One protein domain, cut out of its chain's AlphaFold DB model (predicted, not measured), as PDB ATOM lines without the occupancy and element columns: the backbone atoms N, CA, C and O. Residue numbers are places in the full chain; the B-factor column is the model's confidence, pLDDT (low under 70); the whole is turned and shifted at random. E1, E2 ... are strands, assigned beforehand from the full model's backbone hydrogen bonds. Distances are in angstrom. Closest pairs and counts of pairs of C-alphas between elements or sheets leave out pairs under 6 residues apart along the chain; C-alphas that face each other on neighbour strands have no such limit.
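Overview. This is residues 246 to 293 and 307 to 315 of the 315 residues of the protein "CBM1 domain-containing protein" of Arthrobotrys oligospora (strain ATCC 24927 / CBS 115.81 / DSM 1491) (UniProt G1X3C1). This domain has little regular structure: a small three-stranded sheet, E1 - E3 - E2, and a separate two-stranded ribbon, E4 and E5, joined by loops. A long loop, residues 249 to 262, swings round from E1 to E2. The printed 57 residues hold no named helix and five strands, E1 to E5 along the chain, with 21 residues; the class is all strand, both sheets antiparallel. The whole is compact, radius of gyration of the C-alphas 11.4 A, spanning 35 by 23 by 18 A.

Arrangement. Inner strand E3, residues 276 to 279, forms an antiparallel hairpin with E2, residues 263 to 266; N 265 and O 277, 2.9 A apart, are within hydrogen-bond range. E1, residues 246 to 248, is antiparallel to E3, with N 276 and O 248 at 3.0 A. E4, residues 285 to 289, is antiparallel to E5, residues 310 to 314, with N 286 and O 313 at 2.9 A. E3 and E4 are apart.

Along the chain. E1 begins at C-alpha 246 (-4.873, 62.748, 142.356); E5 ends at C-alpha 314 (7.585, 69.506, 140.703). E4 is 13.3 A long, E5 12.7 A.

Size, cuts and confidence. Residues 294 to 306 are not printed; C-alphas 293 and 307 are 17.6 A apart. Confidence is under 70 at 13 residues, among them 289 to 293 and 307 to 310.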
ATOM      1  N   ARG A 246      -4.490  61.377 142.671       83.62
ATOM      2  CA  ARG A 246      -4.873  62.748 142.356       83.62
ATOM      3  C   ARG A 246      -5.928  63.261 143.336       83.62
ATOM      4  O   ARG A 246      -6.985  62.662 143.509       83.62
ATOM      5  N   CYS A 247      -5.648  64.413 143.932       82.69
ATOM      6  CA  CYS A 247      -6.579  65.158 144.786       82.69
ATOM      7  C   CYS A 247      -6.964  66.514 144.197       82.69
ATOM      8  O   CYS A 247      -7.822  67.212 144.730       82.69
ATOM      9  N   GLY A 248      -6.331  66.927 143.100       80.94
ATOM     10  CA  GLY A 248      -6.584  68.237 142.525       80.94
ATOM     11  C   GLY A 248      -5.884  68.477 141.198       80.94
ATOM     12  O   GLY A 248      -5.359  67.573 140.539       80.94
ATOM     13  N   GLY A 249      -5.907  69.742 140.800       78.00
ATOM     14  CA  GLY A 249      -5.368  70.225 139.539       78.00
ATOM     15  C   GLY A 249      -6.440  70.835 138.643       78.00
ATOM     16  O   GLY A 249      -7.643  70.657 138.844       78.00
ATOM     17  N   LYS A 250      -5.993  71.578 137.636       62.97
ATOM     18  CA  LYS A 250      -6.856  72.255 136.676       62.97
ATOM     19  C   LYS A 250      -7.789  71.237 136.015       62.97
ATOM     20  O   LYS A 250      -7.336  70.232 135.475       62.97
ATOM     21  N   CYS A 251      -9.090  71.515 136.076       61.22
ATOM     22  CA  CYS A 251     -10.162  70.665 135.547       61.22
ATOM     23  C   CYS A 251     -10.352  69.294 136.240       61.22
ATOM     24  O   CYS A 251     -11.112  68.473 135.725       61.22
ATOM     25  N   TRP A 252      -9.726  69.038 137.396       71.31
ATOM     26  CA  TRP A 252     -10.006  67.844 138.203       71.31
ATOM     27  C   TRP A 252     -11.411  67.906 138.811       71.31
ATOM     28  O   TRP A 252     -11.801  68.934 139.360       71.31
ATOM     29  N   ARG A 253     -12.166  66.804 138.725       64.19
ATOM     30  CA  ARG A 253     -13.530  66.685 139.289       64.19
ATOM     31  C   ARG A 253     -13.698  65.537 140.278       64.19
ATOM     32  O   ARG A 253     -14.813  65.255 140.706       64.19
ATOM     33  N   GLY A 254     -12.612  64.827 140.566       66.50
ATOM     34  CA  GLY A 254     -12.606  63.738 141.531       66.50
ATOM     35  C   GLY A 254     -12.491  64.245 142.974       66.50
ATOM     36  O   GLY A 254     -12.653  65.438 143.234       66.50
ATOM     37  N   PRO A 255     -12.210  63.349 143.934       75.88
ATOM     38  CA  PRO A 255     -12.085  63.700 145.345       75.88
ATOM     39  C   PRO A 255     -10.988  64.739 145.595       75.88
ATOM     40  O   PRO A 255      -9.915  64.672 144.999       75.88
ATOM     41  N   THR A 256     -11.269  65.685 146.495       82.38
ATOM     42  CA  THR A 256     -10.346  66.771 146.878       82.38
ATOM     43  C   THR A 256      -9.765  66.616 148.280       82.38
ATOM     44  O   THR A 256      -8.767  67.249 148.612       82.38
ATOM     45  N   ASN A 257     -10.374  65.768 149.110       84.19
ATOM     46  CA  ASN A 257      -9.901  65.503 150.464       84.19
ATOM     47  C   ASN A 257      -8.835  64.407 150.446       84.19
ATOM     48  O   ASN A 257      -9.035  63.361 149.830       84.19
ATOM     49  N   CYS A 258      -7.739  64.626 151.166       86.19
ATOM     50  CA  CYS A 258      -6.715  63.616 151.417       86.19
ATOM     51  C   CYS A 258      -6.986  62.860 152.726       86.19
ATOM     52  O   CYS A 258      -7.703  63.371 153.592       86.19
ATOM     53  N   PRO A 259      -6.460  61.630 152.883       88.81
ATOM     54  CA  PRO A 259      -6.648  60.863 154.107       88.81
ATOM     55  C   PRO A 259      -5.969  61.567 155.274       88.81
ATOM     56  O   PRO A 259      -5.063  62.375 155.084       88.81
ATOM     57  N   SER A 260      -6.419  61.261 156.490       88.94
ATOM     58  CA  SER A 260      -5.853  61.855 157.702       88.94
ATOM     59  C   SER A 260      -4.326  61.708 157.719       88.94
ATOM     60  O   SER A 260      -3.807  60.610 157.531       88.94
ATOM     61  N   GLY A 261      -3.617  62.818 157.939       88.56
ATOM     62  CA  GLY A 261      -2.151  62.872 157.908       88.56
ATOM     63  C   GLY A 261      -1.530  63.091 156.521       88.56
ATOM     64  O   GLY A 261      -0.306  63.135 156.420       88.56
ATOM     65  N   ALA A 262      -2.335  63.251 155.467       91.62
ATOM     66  CA  ALA A 262      -1.878  63.624 154.133       91.62
ATOM     67  C   ALA A 262      -2.426  64.993 153.704       91.62
ATOM     68  O   ALA A 262      -3.537  65.383 154.060       91.62
ATOM     69  N   SER A 263      -1.640  65.687 152.885       91.88
ATOM     70  CA  SER A 263      -1.969  66.978 152.284       91.88
ATOM     71  C   SER A 263      -2.001  66.856 150.764       91.88
ATOM     72  O   SER A 263      -1.312  66.017 150.181       91.88
ATOM     73  N   CYS A 264      -2.802  67.703 150.122       89.75
ATOM     74  CA  CYS A 264      -2.872  67.782 148.667       89.75
ATOM     75  C   CYS A 264      -1.760  68.709 148.153       89.75
ATOM     76  O   CYS A 264      -1.852  69.929 148.294       89.75
ATOM     77  N   PHE A 265      -0.690  68.141 147.594       87.75
ATOM     78  CA  PHE A 265       0.444  68.900 147.065       87.75
ATOM     79  C   PHE A 265       0.198  69.244 145.605       87.75
ATOM     80  O   PHE A 265      -0.056  68.355 144.795       87.75
ATOM     81  N   THR A 266       0.262  70.532 145.278       87.94
ATOM     82  CA  THR A 266      -0.045  71.041 143.939       87.94
ATOM     83  C   THR A 266       1.228  71.202 143.129       87.94
ATOM     84  O   THR A 266       2.215  71.726 143.623       87.94
ATOM     85  N   GLU A 267       1.186  70.789 141.870       80.94
ATOM     86  CA  GLU A 267       2.291  70.968 140.944       80.94
ATOM     87  C   GLU A 267       2.638  72.459 140.782       80.94
ATOM     88  O   GLU A 267       1.771  73.286 140.496       80.94
ATOM     89  N   THR A 268       3.919  72.793 140.895       82.75
ATOM     90  CA  THR A 268       4.475  74.136 140.692       82.75
ATOM     91  C   THR A 268       5.149  74.306 139.330       82.75
ATOM     92  O   THR A 268       5.293  75.430 138.860       82.75
ATOM     93  N   SER A 269       5.553  73.221 138.664       76.12
ATOM     94  CA  SER A 269       6.224  73.252 137.357       76.12
ATOM     95  C   SER A 269       6.115  71.894 136.650       76.12
ATOM     96  O   SER A 269       6.157  70.866 137.335       76.12
ATOM     97  N   PRO A 270       6.025  71.848 135.302       75.81
ATOM     98  CA  PRO A 270       6.098  72.958 134.337       75.81
ATOM     99  C   PRO A 270       4.777  73.695 134.100       75.81
ATOM    100  O   PRO A 270       4.750  74.689 133.378       75.81
ATOM    101  N   THR A 271       3.663  73.228 134.663       74.00
ATOM    102  CA  THR A 271       2.363  73.887 134.502       74.00
ATOM    103  C   THR A 271       1.728  74.055 135.878       74.00
ATOM    104  O   THR A 271       1.005  73.161 136.320       74.00
ATOM    105  N   PRO A 272       1.989  75.188 136.561       73.56
ATOM    106  CA  PRO A 272       1.495  75.427 137.910       73.56
ATOM    107  C   PRO A 272      -0.005  75.140 138.027       73.56
ATOM    108  O   PRO A 272      -0.811  75.634 137.233       73.56
ATOM    109  N   GLY A 273      -0.384  74.316 138.999       71.19
ATOM    110  CA  GLY A 273      -1.774  73.962 139.258       71.19
ATOM    111  C   GLY A 273      -2.401  72.982 138.267       71.19
ATOM    112  O   GLY A 273      -3.590  72.709 138.393       71.19
ATOM    113  N   ALA A 274      -1.674  72.426 137.294       71.62
ATOM    114  CA  ALA A 274      -2.236  71.422 136.380       71.62
ATOM    115  C   ALA A 274      -2.604  70.111 137.097       71.62
ATOM    116  O   ALA A 274      -3.580  69.450 136.739       71.62
ATOM    117  N   TYR A 275      -1.870  69.768 138.153       82.25
ATOM    118  CA  TYR A 275      -2.029  68.531 138.905       82.25
ATOM    119  C   TYR A 275      -1.853  68.768 140.404       82.25
ATOM    120  O   TYR A 275      -1.136  69.680 140.802       82.25
ATOM    121  N   ALA A 276      -2.494  67.945 141.231       85.31
ATOM    122  CA  ALA A 276      -2.190  67.842 142.650       85.31
ATOM    123  C   ALA A 276      -2.421  66.410 143.147       85.31
ATOM    124  O   ALA A 276      -3.374  65.760 142.711       85.31
ATOM    125  N   GLU A 277      -1.581  65.928 144.064       89.56
ATOM    126  CA  GLU A 277      -1.662  64.569 144.617       89.56
ATOM    127  C   GLU A 277      -1.639  64.536 146.145       89.56
ATOM    128  O   GLU A 277      -1.056  65.407 146.794       89.56
ATOM    129  N   CYS A 278      -2.281  63.521 146.726       90.69
ATOM    130  CA  CYS A 278      -2.237  63.309 148.167       90.69
ATOM    131  C   CYS A 278      -0.908  62.687 148.573       90.69
ATOM    132  O   CYS A 278      -0.600  61.563 148.175       90.69
ATOM    133  N   ALA A 279      -0.167  63.348 149.456       89.62
ATOM    134  CA  ALA A 279       1.036  62.785 150.055       89.62
ATOM    135  C   ALA A 279       1.135  63.151 151.543       89.62
ATOM    136  O   ALA A 279       0.571  64.144 151.991       89.62
ATOM    137  N   THR A 280       1.841  62.343 152.333       92.12
ATOM    138  CA  THR A 280       2.119  62.640 153.753       92.12
ATOM    139  C   THR A 280       3.266  63.642 153.931       92.12
ATOM    140  O   THR A 280       3.422  64.226 154.997       92.12
ATOM    141  N   ALA A 281       4.058  63.866 152.882       91.56
ATOM    142  CA  ALA A 281       5.131  64.854 152.799       91.56
ATOM    143  C   ALA A 281       5.268  65.333 151.347       91.56
ATOM    144  O   ALA A 281       4.768  64.659 150.445       91.56
ATOM    145  N   ASN A 282       5.949  66.463 151.114       89.00
ATOM    146  CA  ASN A 282       6.136  66.987 149.759       89.00
ATOM    147  C   ASN A 282       6.803  65.907 148.866       89.00
ATOM    148  O   ASN A 282       7.918  65.475 149.174       89.00
ATOM    149  N   PRO A 283       6.143  65.462 147.775       84.19
ATOM    150  CA  PRO A 283       6.652  64.409 146.897       84.19
ATOM    151  C   PRO A 283       7.859  64.824 146.031       84.19
ATOM    152  O   PRO A 283       8.443  63.967 145.360       84.19
ATOM    153  N   GLY A 284       8.270  66.095 146.053       87.81
ATOM    154  CA  GLY A 284       9.470  66.608 145.400       87.81
ATOM    155  C   GLY A 284       9.319  66.688 143.884       87.81
ATOM    156  O   GLY A 284       8.405  67.330 143.379       87.81
ATOM    157  N   SER A 285      10.227  66.055 143.137       86.38
ATOM    158  CA  SER A 285      10.105  65.953 141.678       86.38
ATOM    159  C   SER A 285       9.781  64.524 141.257       86.38
ATOM    160  O   SER A 285      10.489  63.601 141.664       86.38
ATOM    161  N   ARG A 286       8.779  64.337 140.394       80.69
ATOM    162  CA  ARG A 286       8.373  63.023 139.864       80.69
ATOM    163  C   ARG A 286       8.283  63.049 138.343       80.69
ATOM    164  O   ARG A 286       8.101  64.101 137.746       80.69
ATOM    165  N   LEU A 287       8.443  61.895 137.701       78.19
ATOM    166  CA  LEU A 287       8.222  61.758 136.259       78.19
ATOM    167  C   LEU A 287       6.776  61.339 136.016       78.19
ATOM    168  O   LEU A 287       6.315  60.367 136.614       78.19
ATOM    169  N   ARG A 288       6.073  62.049 135.131       71.31
ATOM    170  CA  ARG A 288       4.680  61.745 134.797       71.31
ATOM    171  C   ARG A 288       4.425  61.873 133.303       71.31
ATOM    172  O   ARG A 288       4.819  62.857 132.682       71.31
ATOM    173  N   ALA A 289       3.763  60.877 132.722       65.50
ATOM    174  CA  ALA A 289       3.315  60.943 131.338       65.50
ATOM    175  C   ALA A 289       2.189  61.978 131.207       65.50
ATOM    176  O   ALA A 289       1.235  61.954 131.985       65.50
ATOM    177  N   ARG A 290       2.312  62.885 130.236       62.88
ATOM    178  CA  ARG A 290       1.259  63.836 129.865       62.88
ATOM    179  C   ARG A 290       0.758  63.480 128.473       62.88
ATOM    180  O   ARG A 290       1.564  63.355 127.555       62.88
ATOM    181  N   SER A 291      -0.553  63.313 128.321       53.28
ATOM    182  CA  SER A 291      -1.181  63.263 126.999       53.28
ATOM    183  C   SER A 291      -1.540  64.687 126.580       53.28
ATOM    184  O   SER A 291      -2.185  65.405 127.341       53.28
ATOM    185  N   ASN A 292      -1.141  65.099 125.375       46.44
ATOM    186  CA  ASN A 292      -1.509  66.408 124.817       46.44
ATOM    187  C   ASN A 292      -3.001  66.483 124.430       46.44
ATOM    188  O   ASN A 292      -3.521  67.566 124.171       46.44
ATOM    189  N   GLU A 293      -3.704  65.350 124.437       40.62
ATOM    190  CA  GLU A 293      -5.110  65.237 124.071       40.62
ATOM    191  C   GLU A 293      -5.951  64.882 125.303       40.62
ATOM    192  O   GLU A 293      -6.127  63.723 125.664       40.62
ATOM    193  N   GLN A 307       8.576  56.046 129.008       45.06
ATOM    194  CA  GLN A 307       9.332  57.052 129.770       45.06
ATOM    195  C   GLN A 307       9.860  58.189 128.880       45.06
ATOM    196  O   GLN A 307      10.086  59.287 129.377       45.06
ATOM    197  N   ALA A 308       9.974  57.968 127.563       44.22
ATOM    198  CA  ALA A 308      10.371  58.988 126.590       44.22
ATOM    199  C   ALA A 308       9.372  60.161 126.456       44.22
ATOM    200  O   ALA A 308       9.707  61.169 125.842       44.22
ATOM    201  N   ILE A 309       8.164  60.046 127.026       55.22
ATOM    202  CA  ILE A 309       7.100  61.072 126.980       55.22
ATOM    203  C   ILE A 309       6.762  61.574 128.404       55.22
ATOM    204  O   ILE A 309       5.903  62.434 128.606       55.22
ATOM    205  N   ALA A 310       7.448  61.062 129.435       61.69
ATOM    206  CA  ALA A 310       7.232  61.494 130.807       61.69
ATOM    207  C   ALA A 310       7.909  62.847 131.058       61.69
ATOM    208  O   ALA A 310       9.126  62.991 130.962       61.69
ATOM    209  N   THR A 311       7.112  63.849 131.411       73.69
ATOM    210  CA  THR A 311       7.607  65.164 131.815       73.69
ATOM    211  C   THR A 311       7.896  65.146 133.312       73.69
ATOM    212  O   THR A 311       7.132  64.577 134.096       73.69
ATOM    213  N   ARG A 312       9.008  65.753 133.729       80.31
ATOM    214  CA  ARG A 312       9.293  65.941 135.153       80.31
ATOM    215  C   ARG A 312       8.361  67.012 135.711       80.31
ATOM    216  O   ARG A 312       8.347  68.124 135.199       80.31
ATOM    217  N   ILE A 313       7.610  66.657 136.743       81.56
ATOM    218  CA  ILE A 313       6.744  67.551 137.507       81.56
ATOM    219  C   ILE A 313       7.368  67.837 138.874       81.56
ATOM    220  O   ILE A 313       8.084  66.991 139.416       81.56
ATOM    221  N   TYR A 314       7.097  69.021 139.411       83.56
ATOM    222  CA  TYR A 314       7.585  69.506 140.703       83.56
ATOM    223  C   TYR A 314       6.402  69.940 141.563       83.56
ATOM    224  O   TYR A 314       5.453  70.498 141.015       83.56
ATOM    225  N   PHE A 315       6.464  69.703 142.873       84.12
ATOM    226  CA  PHE A 315       5.411  70.020 143.846       84.12
ATOM    227  C   PHE A 315       5.880  71.015 144.909       84.12
ATOM    228  O   PHE A 315       7.046  70.920 145.359       84.12
TER     229      PHE A 315